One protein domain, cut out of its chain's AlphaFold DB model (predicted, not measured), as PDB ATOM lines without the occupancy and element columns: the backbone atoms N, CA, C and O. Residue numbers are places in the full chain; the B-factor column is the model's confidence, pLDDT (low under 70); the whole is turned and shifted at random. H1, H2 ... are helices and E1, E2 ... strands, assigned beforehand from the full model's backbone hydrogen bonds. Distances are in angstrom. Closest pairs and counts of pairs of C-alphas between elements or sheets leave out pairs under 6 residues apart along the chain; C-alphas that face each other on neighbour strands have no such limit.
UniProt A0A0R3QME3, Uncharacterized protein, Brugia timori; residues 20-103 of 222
ATOM      1  N   ILE A  20     -37.434  15.762 -10.124       80.31
ATOM      2  CA  ILE A  20     -37.275  17.176 -10.446       80.31
ATOM      3  C   ILE A  20     -38.573  17.704 -11.049       80.31
ATOM      4  O   ILE A  20     -39.338  16.953 -11.665       80.31
ATOM      5  N   TYR A  21     -38.811  19.004 -10.884       79.88
ATOM      6  CA  TYR A  21     -39.867  19.701 -11.609       79.88
ATOM      7  C   TYR A  21     -39.665  19.523 -13.131       79.88
ATOM      8  O   TYR A  21     -38.517  19.424 -13.576       79.88
ATOM      9  N   PRO A  22     -40.734  19.454 -13.952       85.94
ATOM     10  CA  PRO A  22     -40.597  19.296 -15.398       85.94
ATOM     11  C   PRO A  22     -39.636  20.315 -16.015       85.94
ATOM     12  O   PRO A  22     -39.647  21.487 -15.649       85.94
ATOM     13  N   LEU A  23     -38.836  19.874 -16.990       86.75
ATOM     14  CA  LEU A  23     -37.937  20.761 -17.726       86.75
ATOM     15  C   LEU A  23     -38.767  21.752 -18.557       86.75
ATOM     16  O   LEU A  23     -39.426  21.377 -19.525       86.75
ATOM     17  N   CYS A  24     -38.733  23.015 -18.169       87.56
ATOM     18  CA  CYS A  24     -39.366  24.161 -18.805       87.56
ATOM     19  C   CYS A  24     -38.299  25.174 -19.243       87.56
ATOM     20  O   CYS A  24     -37.212  25.261 -18.668       87.56
ATOM     21  N   SER A  25     -38.634  25.978 -20.252       88.56
ATOM     22  CA  SER A  25     -37.776  27.049 -20.779       88.56
ATOM     23  C   SER A  25     -37.325  28.037 -19.695       88.56
ATOM     24  O   SER A  25     -36.189  28.503 -19.716       88.56
ATOM     25  N   SER A  26     -38.189  28.286 -18.710       88.62
ATOM     26  CA  SER A  26     -37.966  29.206 -17.594       88.62
ATOM     27  C   SER A  26     -37.142  28.639 -16.434       88.62
ATOM     28  O   SER A  26     -36.829  29.391 -15.510       88.62
ATOM     29  N   ASN A  27     -36.797  27.345 -16.427       91.94
ATOM     30  CA  ASN A  27     -35.946  26.801 -15.367       91.94
ATOM     31  C   ASN A  27     -34.536  27.371 -15.481       91.94
ATOM     32  O   ASN A  27     -33.969  27.428 -16.573       91.94
ATOM     33  N   VAL A  28     -33.970  27.742 -14.336       93.50
ATOM     34  CA  VAL A  28     -32.616  28.283 -14.233       93.50
ATOM     35  C   VAL A  28     -31.689  27.195 -13.715       93.50
ATOM     36  O   VAL A  28     -32.009  26.518 -12.737       93.50
ATOM     37  N   TYR A  29     -30.534  27.043 -14.351       93.81
ATOM     38  CA  TYR A  29     -29.524  26.059 -13.973       93.81
ATOM     39  C   TYR A  29     -28.190  26.732 -13.694       93.81
ATOM     40  O   TYR A  29     -27.846  27.747 -14.298       93.81
ATOM     41  N   THR A  30     -27.420  26.134 -12.792       93.94
ATOM     42  CA  THR A  30     -26.044  26.531 -12.503       93.94
ATOM     43  C   THR A  30     -25.140  25.310 -12.400       93.94
ATOM     44  O   THR A  30     -25.612  24.202 -12.139       93.94
ATOM     45  N   SER A  31     -23.840  25.495 -12.605       92.00
ATOM     46  CA  SER A  31     -22.847  24.445 -12.377       92.00
ATOM     47  C   SER A  31     -22.863  23.957 -10.928       92.00
ATOM     48  O   SER A  31     -23.037  24.736  -9.990       92.00
ATOM     49  N   ALA A  32     -22.672  22.651 -10.739       86.56
ATOM     50  CA  ALA A  32     -22.599  22.055  -9.414       86.56
ATOM     51  C   ALA A  32     -21.440  22.650  -8.598       86.56
ATOM     52  O   ALA A  32     -20.341  22.863  -9.111       86.56
ATOM     53  N   THR A  33     -21.678  22.889  -7.308       77.25
ATOM     54  CA  THR A  33     -20.667  23.414  -6.374       77.25
ATOM     55  C   THR A  33     -19.736  22.321  -5.848       77.25
ATOM     56  O   THR A  33     -18.631  22.614  -5.393       77.25
ATOM     57  N   SER A  34     -20.153  21.053  -5.918       76.19
ATOM     58  CA  SER A  34     -19.361  19.911  -5.464       76.19
ATOM     59  C   SER A  34     -18.343  19.468  -6.526       76.19
ATOM     60  O   SER A  34     -18.742  19.194  -7.664       76.19
ATOM     61  N   PRO A  35     -17.052  19.306  -6.181       71.19
ATOM     62  CA  PRO A  35     -16.055  18.820  -7.123       71.19
ATOM     63  C   PRO A  35     -16.308  17.345  -7.455       71.19
ATOM     64  O   PRO A  35     -16.301  16.480  -6.579       71.19
ATOM     65  N   LYS A  36     -16.507  17.052  -8.744       78.12
ATOM     66  CA  LYS A  36     -16.655  15.690  -9.275       78.12
ATOM     67  C   LYS A  36     -15.445  15.297 -10.120       78.12
ATOM     68  O   LYS A  36     -14.797  16.173 -10.694       78.12
ATOM     69  N   PRO A  37     -15.118  13.997 -10.233       78.50
ATOM     70  CA  PRO A  37     -14.039  13.537 -11.101       78.50
ATOM     71  C   PRO A  37     -14.421  13.747 -12.575       78.50
ATOM     72  O   PRO A  37     -15.098  12.922 -13.188       78.50
ATOM     73  N   LEU A  38     -13.990  14.875 -13.142       79.31
ATOM     74  CA  LEU A  38     -14.386  15.313 -14.483       79.31
ATOM     75  C   LEU A  38     -13.764  14.488 -15.616       79.31
ATOM     76  O   LEU A  38     -14.327  14.476 -16.702       79.31
ATOM     77  N   SER A  39     -12.645  13.790 -15.396       81.38
ATOM     78  CA  SER A  39     -11.936  13.058 -16.460       81.38
ATOM     79  C   SER A  39     -12.802  11.962 -17.087       81.38
ATOM     80  O   SER A  39     -13.124  12.024 -18.270       81.38
ATOM     81  N   ARG A  40     -13.279  11.019 -16.268       84.88
ATOM     82  CA  ARG A  40     -14.136   9.913 -16.720       84.88
ATOM     83  C   ARG A  40     -15.478  10.399 -17.271       84.88
ATOM     84  O   ARG A  40     -15.988   9.842 -18.238       84.88
ATOM     85  N   LEU A  41     -16.067  11.423 -16.650       84.56
ATOM     86  CA  LEU A  41     -17.338  11.992 -17.106       84.56
ATOM     87  C   LEU A  41     -17.178  12.730 -18.438       84.56
ATOM     88  O   LEU A  41     -18.067  12.653 -19.279       84.56
ATOM     89  N   SER A  42     -16.042  13.395 -18.659       86.31
ATOM     90  CA  SER A  42     -15.745  14.074 -19.920       86.31
ATOM     91  C   SER A  42     -15.586  13.085 -21.073       86.31
ATOM     92  O   SER A  42     -16.092  13.360 -22.158       86.31
ATOM     93  N   GLU A  43     -14.937  11.938 -20.848       85.88
ATOM     94  CA  GLU A  43     -14.824  10.864 -21.847       85.88
ATOM     95  C   GLU A  43     -16.212  10.336 -22.233       85.88
ATOM     96  O   GLU A  43     -16.604  10.420 -23.397       85.88
ATOM     97  N   GLN A  44     -17.015   9.924 -21.246       86.19
ATOM     98  CA  GLN A  44     -18.382   9.437 -21.475       86.19
ATOM     99  C   GLN A  44     -19.273  10.475 -22.165       86.19
ATOM    100  O   GLN A  44     -20.092  10.136 -23.016       86.19
ATOM    101  N   PHE A  45     -19.136  11.749 -21.799       87.31
ATOM    102  CA  PHE A  45     -19.896  12.825 -22.425       87.31
ATOM    103  C   PHE A  45     -19.495  13.007 -23.894       87.31
ATOM    104  O   PHE A  45     -20.366  13.162 -24.749       87.31
ATOM    105  N   SER A  46     -18.195  12.939 -24.191       86.81
ATOM    106  CA  SER A  46     -17.677  13.073 -25.556       86.81
ATOM    107  C   SER A  46     -18.091  11.920 -26.474       86.81
ATOM    108  O   SER A  46     -18.381  12.165 -27.641       86.81
ATOM    109  N   GLU A  47     -18.209  10.698 -25.942       87.56
ATOM    110  CA  GLU A  47     -18.724   9.531 -26.673       87.56
ATOM    111  C   GLU A  47     -20.206   9.684 -27.046       87.56
ATOM    112  O   GLU A  47     -20.636   9.230 -28.101       87.56
ATOM    113  N   ILE A  48     -21.006  10.322 -26.184       86.06
ATOM    114  CA  ILE A  48     -22.459  10.456 -26.384       86.06
ATOM    115  C   ILE A  48     -22.807  11.643 -27.295       86.06
ATOM    116  O   ILE A  48     -23.803  11.590 -28.021       86.06
ATOM    117  N   PHE A  49     -22.033  12.728 -27.228       85.38
ATOM    118  CA  PHE A  49     -22.361  14.011 -27.855       85.38
ATOM    119  C   PHE A  49     -21.273  14.513 -28.812       85.38
ATOM    120  O   PHE A  49     -21.014  15.714 -28.823       85.38
ATOM    121  N   GLU A  50     -20.636  13.601 -29.563       71.75
ATOM    122  CA  GLU A  50     -19.617  13.833 -30.607       71.75
ATOM    123  C   GLU A  50     -19.354  15.327 -30.917       71.75
ATOM    124  O   GLU A  50     -20.202  16.014 -31.492       71.75
ATOM    125  N   ASN A  51     -18.158  15.823 -30.562       67.88
ATOM    126  CA  ASN A  51     -17.693  17.223 -30.683       67.88
ATOM    127  C   ASN A  51     -18.113  18.213 -29.573       67.88
ATOM    128  O   ASN A  51     -17.811  19.402 -29.681       67.88
ATOM    129  N   ALA A  52     -18.749  17.768 -28.485       78.94
ATOM    130  CA  ALA A  52     -19.018  18.621 -27.324       78.94
ATOM    131  C   ALA A  52     -18.017  18.388 -26.178       78.94
ATOM    132  O   ALA A  52     -17.928  17.299 -25.610       78.94
ATOM    133  N   HIS A  53     -17.288  19.438 -25.791       85.38
ATOM    134  CA  HIS A  53     -16.386  19.402 -24.638       85.38
ATOM    135  C   HIS A  53     -17.139  19.743 -23.351       85.38
ATOM    136  O   HIS A  53     -17.632  20.863 -23.195       85.38
ATOM    137  N   LEU A  54     -17.176  18.797 -22.408       88.38
ATOM    138  CA  LEU A  54     -17.881  18.955 -21.134       88.38
ATOM    139  C   LEU A  54     -17.506  20.252 -20.380       88.38
ATOM    140  O   LEU A  54     -18.428  20.967 -19.987       88.38
ATOM    141  N   PRO A  55     -16.219  20.633 -20.222       88.00
ATOM    142  CA  PRO A  55     -15.860  21.865 -19.512       88.00
ATOM    143  C   PRO A  55     -16.428  23.132 -20.162       88.00
ATOM    144  O   PRO A  55     -16.890  24.029 -19.463       88.00
ATOM    145  N   THR A  56     -16.449  23.193 -21.496       88.25
ATOM    146  CA  THR A  56     -16.993  24.331 -22.250       88.25
ATOM    147  C   THR A  56     -18.502  24.452 -22.076       88.25
ATOM    148  O   THR A  56     -19.028  25.559 -22.004       88.25
ATOM    149  N   ILE A  57     -19.207  23.321 -22.003       89.31
ATOM    150  CA  ILE A  57     -20.649  23.305 -21.736       89.31
ATOM    151  C   ILE A  57     -20.929  23.714 -20.288       89.31
ATOM    152  O   ILE A  57     -21.792  24.552 -20.056       89.31
ATOM    153  N   LEU A  58     -20.173  23.195 -19.316       90.12
ATOM    154  CA  LEU A  58     -20.322  23.579 -17.907       90.12
ATOM    155  C   LEU A  58     -20.041  25.066 -17.675       90.12
ATOM    156  O   LEU A  58     -20.731  25.706 -16.887       90.12
ATOM    157  N   ALA A  59     -19.083  25.649 -18.397       89.56
ATOM    158  CA  ALA A  59     -18.817  27.081 -18.326       89.56
ATOM    159  C   ALA A  59     -20.033  27.937 -18.738       89.56
ATOM    160  O   ALA A  59     -20.196  29.034 -18.218       89.56
ATOM    161  N   GLN A  60     -20.925  27.438 -19.604       90.50
ATOM    162  CA  GLN A  60     -22.144  28.162 -20.006       90.50
ATOM    163  C   GLN A  60     -23.199  28.248 -18.890       90.50
ATOM    164  O   GLN A  60     -24.090  29.086 -18.977       90.50
ATOM    165  N   PHE A  61     -23.093  27.419 -17.845       91.56
ATOM    166  CA  PHE A  61     -23.946  27.469 -16.648       91.56
ATOM    167  C   PHE A  61     -23.322  28.295 -15.505       91.56
ATOM    168  O   PHE A  61     -23.780  28.248 -14.357       91.56
ATOM    169  N   SER A  62     -22.252  29.040 -15.805       90.94
ATOM    170  CA  SER A  62     -21.578  29.964 -14.894       90.94
ATOM    171  C   SER A  62     -21.301  31.293 -15.617       90.94
ATOM    172  O   SER A  62     -20.258  31.420 -16.263       90.94
ATOM    173  N   PRO A  63     -22.179  32.310 -15.512       91.56
ATOM    174  CA  PRO A  63     -23.247  32.478 -14.517       91.56
ATOM    175  C   PRO A  63     -24.492  31.605 -14.771       91.56
ATOM    176  O   PRO A  63     -24.627  31.051 -15.861       91.56
ATOM    177  N   PRO A  64     -25.403  31.473 -13.783       93.50
ATOM    178  CA  PRO A  64     -26.654  30.745 -13.968       93.50
ATOM    179  C   PRO A  64     -27.449  31.270 -15.167       93.50
ATOM    180  O   PRO A  64     -27.565  32.483 -15.341       93.50
ATOM    181  N   CYS A  65     -28.019  30.365 -15.959       92.69
ATOM    182  CA  CYS A  65     -28.760  30.700 -17.176       92.69
ATOM    183  C   CYS A  65     -30.065  29.908 -17.278       92.69
ATOM    184  O   CYS A  65     -30.232  28.857 -16.640       92.69
ATOM    185  N   THR A  66     -31.014  30.423 -18.060       93.38
ATOM    186  CA  THR A  66     -32.275  29.717 -18.316       93.38
ATOM    187  C   THR A  66     -32.076  28.572 -19.312       93.38
ATOM    188  O   THR A  66     -31.169  28.592 -20.150       93.38
ATOM    189  N   LEU A  67     -32.947  27.559 -19.261       91.56
ATOM    190  CA  LEU A  67     -32.944  26.489 -20.261       91.56
ATOM    191  C   LEU A  67     -33.118  27.053 -21.671       91.56
ATOM    192  O   LEU A  67     -32.479  26.579 -22.606       91.56
ATOM    193  N   GLU A  68     -33.969  28.067 -21.822       90.56
ATOM    194  CA  GLU A  68     -34.199  28.742 -23.095       90.56
ATOM    195  C   GLU A  68     -32.920  29.369 -23.650       90.56
ATOM    196  O   GLU A  68     -32.529  29.055 -24.774       90.56
ATOM    197  N   GLU A  69     -32.226  30.177 -22.847       90.75
ATOM    198  CA  GLU A  69     -30.940  30.775 -23.214       90.75
ATOM    199  C   GLU A  69     -29.936  29.704 -23.638       90.75
ATOM    200  O   GLU A  69     -29.354  29.794 -24.721       90.75
ATOM    201  N   PHE A  70     -29.787  28.642 -22.839       89.81
ATOM    202  CA  PHE A  70     -28.880  27.550 -23.170       89.81
ATOM    203  C   PHE A  70     -29.289  26.841 -24.461       89.81
ATOM    204  O   PHE A  70     -28.437  26.556 -25.294       89.81
ATOM    205  N   THR A  71     -30.572  26.561 -24.687       87.25
ATOM    206  CA  THR A  71     -31.024  25.894 -25.921       87.25
ATOM    207  C   THR A  71     -30.867  26.778 -27.162       87.25
ATOM    208  O   THR A  71     -30.563  26.251 -28.232       87.25
ATOM    209  N   ASN A  72     -30.947  28.103 -27.007       83.31
ATOM    210  CA  ASN A  72     -30.909  29.070 -28.106       83.31
ATOM    211  C   ASN A  72     -29.530  29.729 -28.340       83.31
ATOM    212  O   ASN A  72     -29.335  30.371 -29.370       83.31
ATOM    213  N   ALA A  73     -28.536  29.542 -27.463       73.56
ATOM    214  CA  ALA A  73     -27.230  30.222 -27.530       73.56
ATOM    215  C   ALA A  73     -26.403  30.040 -28.834       73.56
ATOM    216  O   ALA A  73     -25.401  30.720 -29.013       73.56
ATOM    217  N   SER A  74     -26.767  29.137 -29.757       58.84
ATOM    218  CA  SER A  74     -26.114  29.009 -31.080       58.84
ATOM    219  C   SER A  74     -26.954  29.515 -32.258       58.84
ATOM    220  O   SER A  74     -26.619  29.237 -33.407       58.84
ATOM    221  N   MET A  75     -28.049  30.238 -32.015       56.38
ATOM    222  CA  MET A  75     -29.028  30.622 -33.045       56.38
ATOM    223  C   MET A  75     -28.670  31.882 -33.859       56.38
ATOM    224  O   MET A  75     -29.555  32.636 -34.252       56.38
ATOM    225  N   HIS A  76     -27.390  32.119 -34.167       48.47
ATOM    226  CA  HIS A  76     -26.976  33.291 -34.961       48.47
ATOM    227  C   HIS A  76     -26.911  33.073 -36.485       48.47
ATOM    228  O   HIS A  76     -26.569  34.001 -37.212       48.47
ATOM    229  N   SER A  77     -27.297  31.904 -37.009       48.97
ATOM    230  CA  SER A  77     -27.427  31.684 -38.459       48.97
ATOM    231  C   SER A  77     -28.887  31.452 -38.859       48.97
ATOM    232  O   SER A  77     -29.474  30.414 -38.560       48.97
ATOM    233  N   PHE A  78     -29.460  32.430 -39.559       46.78
ATOM    234  CA  PHE A  78     -30.882  32.579 -39.904       46.78
ATOM    235  C   PHE A  78     -31.438  31.557 -40.930       46.78
ATOM    236  O   PHE A  78     -32.571  31.700 -41.378       46.78
ATOM    237  N   SER A  79     -30.688  30.530 -41.350       51.25
ATOM    238  CA  SER A  79     -31.001  29.818 -42.602       51.25
ATOM    239  C   SER A  79     -31.648  28.429 -42.504       51.25
ATOM    240  O   SER A  79     -32.090  27.939 -43.537       51.25
ATOM    241  N   GLU A  80     -31.749  27.756 -41.349       55.12
ATOM    242  CA  GLU A  80     -32.179  26.337 -41.339       55.12
ATOM    243  C   GLU A  80     -33.054  25.937 -40.136       55.12
ATOM    244  O   GLU A  80     -32.607  25.288 -39.192       55.12
ATOM    245  N   GLN A  81     -34.350  26.246 -40.220       57.00
ATOM    246  CA  GLN A  81     -35.378  25.910 -39.216       57.00
ATOM    247  C   GLN A  81     -35.444  24.404 -38.879       57.00
ATOM    248  O   GLN A  81     -35.707  24.033 -37.738       57.00
ATOM    249  N   THR A  82     -35.153  23.515 -39.836       54.50
ATOM    250  CA  THR A  82     -35.164  22.058 -39.608       54.50
ATOM    251  C   THR A  82     -33.954  21.577 -38.802       54.50
ATOM    252  O   THR A  82     -34.086  20.661 -37.990       54.50
ATOM    253  N   LYS A  83     -32.778  22.207 -38.958       60.53
ATOM    254  CA  LYS A  83     -31.607  21.892 -38.122       60.53
ATOM    255  C   LYS A  83     -31.782  22.427 -36.702       60.53
ATOM    256  O   LYS A  83     -31.350  21.775 -35.754       60.53
ATOM    257  N   THR A  84     -32.482  23.550 -36.546       65.62
ATOM    258  CA  THR A  84     -32.778  24.173 -35.248       65.62
ATOM    259  C   THR A  84     -33.383  23.199 -34.243       65.62
ATOM    260  O   THR A  84     -32.877  23.078 -33.130       65.62
ATOM    261  N   HIS A  85     -34.431  22.468 -34.630       72.38
ATOM    262  CA  HIS A  85     -35.129  21.580 -33.700       72.38
ATOM    263  C   HIS A  85     -34.248  20.406 -33.245       72.38
ATOM    264  O   HIS A  85     -34.244  20.053 -32.067       72.38
ATOM    265  N   TYR A  86     -33.436  19.843 -34.147       80.12
ATOM    266  CA  TYR A  86     -32.473  18.796 -33.797       80.12
ATOM    267  C   TYR A  86     -31.426  19.294 -32.788       80.12
ATOM    268  O   TYR A  86     -31.168  18.627 -31.785       80.12
ATOM    269  N   PHE A  87     -30.856  20.486 -33.005       79.25
ATOM    270  CA  PHE A  87     -29.875  21.066 -32.083       79.25
ATOM    271  C   PHE A  87     -30.479  21.409 -30.715       79.25
ATOM    272  O   PHE A  87     -29.845  21.153 -29.691       79.25
ATOM    273  N   GLN A  88     -31.714  21.914 -30.676       83.50
ATOM    274  CA  GLN A  88     -32.440  22.142 -29.423       83.50
ATOM    275  C   GLN A  88     -32.658  20.828 -28.659       83.50
ATOM    276  O   GLN A  88     -32.345  20.745 -27.472       83.50
ATOM    277  N   GLN A  89     -33.110  19.769 -29.339       85.25
ATOM    278  CA  GLN A  89     -33.266  18.444 -28.731       85.25
ATOM    279  C   GLN A  89     -31.939  17.880 -28.212       85.25
ATOM    280  O   GLN A  89     -31.897  17.309 -27.121       85.25
ATOM    281  N   LEU A  90     -30.849  18.054 -28.963       87.44
ATOM    282  CA  LEU A  90     -29.513  17.642 -28.539       87.44
ATOM    283  C   LEU A  90     -29.101  18.358 -27.244       87.44
ATOM    284  O   LEU A  90     -28.653  17.703 -26.304       87.44
ATOM    285  N   ARG A  91     -29.328  19.673 -27.153       88.50
ATOM    286  CA  ARG A  91     -29.041  20.471 -25.951       88.50
ATOM    287  C   ARG A  91     -29.900  20.068 -24.753       88.50
ATOM    288  O   ARG A  91     -29.369  19.930 -23.657       88.50
ATOM    289  N   ILE A  92     -31.186  19.783 -24.946       89.50
ATOM    290  CA  ILE A  92     -32.050  19.263 -23.871       89.50
ATOM    291  C   ILE A  92     -31.535  17.902 -23.376       89.50
ATOM    292  O   ILE A  92     -31.479  17.659 -22.170       89.50
ATOM    293  N   ARG A  93     -31.093  17.019 -24.284       90.19
ATOM    294  CA  ARG A  93     -30.469  15.738 -23.910       90.19
ATOM    295  C   ARG A  93     -29.160  15.933 -23.142       90.19
ATOM    296  O   ARG A  93     -28.906  15.167 -22.212       90.19
ATOM    297  N   MET A  94     -28.360  16.944 -23.490       91.12
ATOM    298  CA  MET A  94     -27.175  17.328 -22.714       91.12
ATOM    299  C   MET A  94     -27.576  17.754 -21.302       91.12
ATOM    300  O   MET A  94     -27.056  17.188 -20.349       91.12
ATOM    301  N   VAL A  95     -28.547  18.662 -21.146       91.69
ATOM    302  CA  VAL A  95     -29.048  19.110 -19.831       91.69
ATOM    303  C   VAL A  95     -29.541  17.931 -18.994       91.69
ATOM    304  O   VAL A  95     -29.129  17.782 -17.848       91.69
ATOM    305  N   ALA A  96     -30.344  17.035 -19.571       90.81
ATOM    306  CA  ALA A  96     -30.819  15.839 -18.875       90.81
ATOM    307  C   ALA A  96     -29.662  14.935 -18.410       90.81
ATOM    308  O   ALA A  96     -29.719  14.360 -17.322       90.81
ATOM    309  N   ARG A  97     -28.593  14.819 -19.211       90.44
ATOM    310  CA  ARG A  97     -27.396  14.065 -18.825       90.44
ATOM    311  C   ARG A  97     -26.606  14.766 -17.720       90.44
ATOM    312  O   ARG A  97     -26.205  14.102 -16.772       90.44
ATOM    313  N   LEU A  98     -26.419  16.079 -17.820       91.31
ATOM    314  CA  LEU A  98     -25.721  16.878 -16.813       91.31
ATOM    315  C   LEU A  98     -26.452  16.858 -15.465       91.31
ATOM    316  O   LEU A  98     -25.796  16.753 -14.434       91.31
ATOM    317  N   LEU A  99     -27.789  16.900 -15.467       90.38
ATOM    318  CA  LEU A  99     -28.609  16.733 -14.262       90.38
ATOM    319  C   LEU A  99     -28.473  15.323 -13.683       90.38
ATOM    320  O   LEU A  99     -28.317  15.166 -12.477       90.38
ATOM    321  N   ARG A 100     -28.484  14.291 -14.537       88.12
ATOM    322  CA  ARG A 100     -28.324  12.893 -14.108       88.12
ATOM    323  C   ARG A 100     -26.964  12.621 -13.467       88.12
ATOM    324  O   ARG A 100     -26.893  11.854 -12.515       88.12
ATOM    325  N   ASP A 101     -25.909  13.227 -13.999       88.00
ATOM    326  CA  ASP A 101     -24.559  13.133 -13.442       88.00
ATOM    327  C   ASP A 101     -24.329  14.181 -12.329       88.00
ATOM    328  O   ASP A 101     -23.227  14.273 -11.781       88.00
ATOM    329  N   GLU A 102     -25.368  14.957 -11.981       88.19
ATOM    330  CA  GLU A 102     -25.410  16.052 -10.995       88.19
ATOM    331  C   GLU A 102     -24.217  17.020 -11.149       88.19
ATOM    332  O   GLU A 102     -23.542  17.399 -10.195       88.19
ATOM    333  N   LEU A 103     -23.904  17.345 -12.404       90.44
ATOM    334  CA  LEU A 103     -22.897  18.330 -12.803       90.44
ATOM    335  C   LEU A 103     -23.479  19.741 -12.905       90.44
ATOM    336  O   LEU A 103     -22.737  20.721 -12.857       90.44
TER     337      LEU A 103
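This is residues 20 to 103 of the 222 residues of an uncharacterized protein of Brugia timori (UniProt A0A0R3QME3). One long helix, H4, runs past a curve of short parts: H3 packs on it, H1 and H2 lie near it, and the strand E1 is tied to the link before H3. Residues 76 to 83 stick out. The 84 printed residues, with E1, H1, H2, H3 and H4 in chain order, are mostly helix and compact, radius of gyration of the C-alphas 13.1 A, spanning 39 by 27 by 21 A.

H4, residues 81 to 100, touches H3, residues 67 to 72, with residues 87 to 92 alone; the closest C-alphas, of Gln 88 and Thr 71, are 5.3 A apart. This hairpin runs opposite ways at a tilt of 37 degrees, only just steep. H1, residues 38 to 48, and H2, residues 54 to 59, are near H4. They touch, closest at the C-alphas of Ser 42 and Leu 54, 5.5 A, and are only just about perpendicular at 72 degrees. E1, residues 28 to 31, pairs with no named strand; its residues 28 to 29 pair antiparallel with residues 65 to 66. Each O i to N i+4 pair is within hydrogen-bond range in H1, H2 and H3, and 14 of 16 in H4.

H4 runs 29.1 A to C-alpha 100 at (-28.324, 12.893, -14.108). H1 spans 15.2 A. E1 begins at C-alpha 28, (-32.616, 28.283, -14.233).

The farthest C-alphas, of Ser 34 and Ser 79, are 40.2 A apart. The printed part has no cut and no long link. pLDDT is under 70 at residues 51 and 74 to 84.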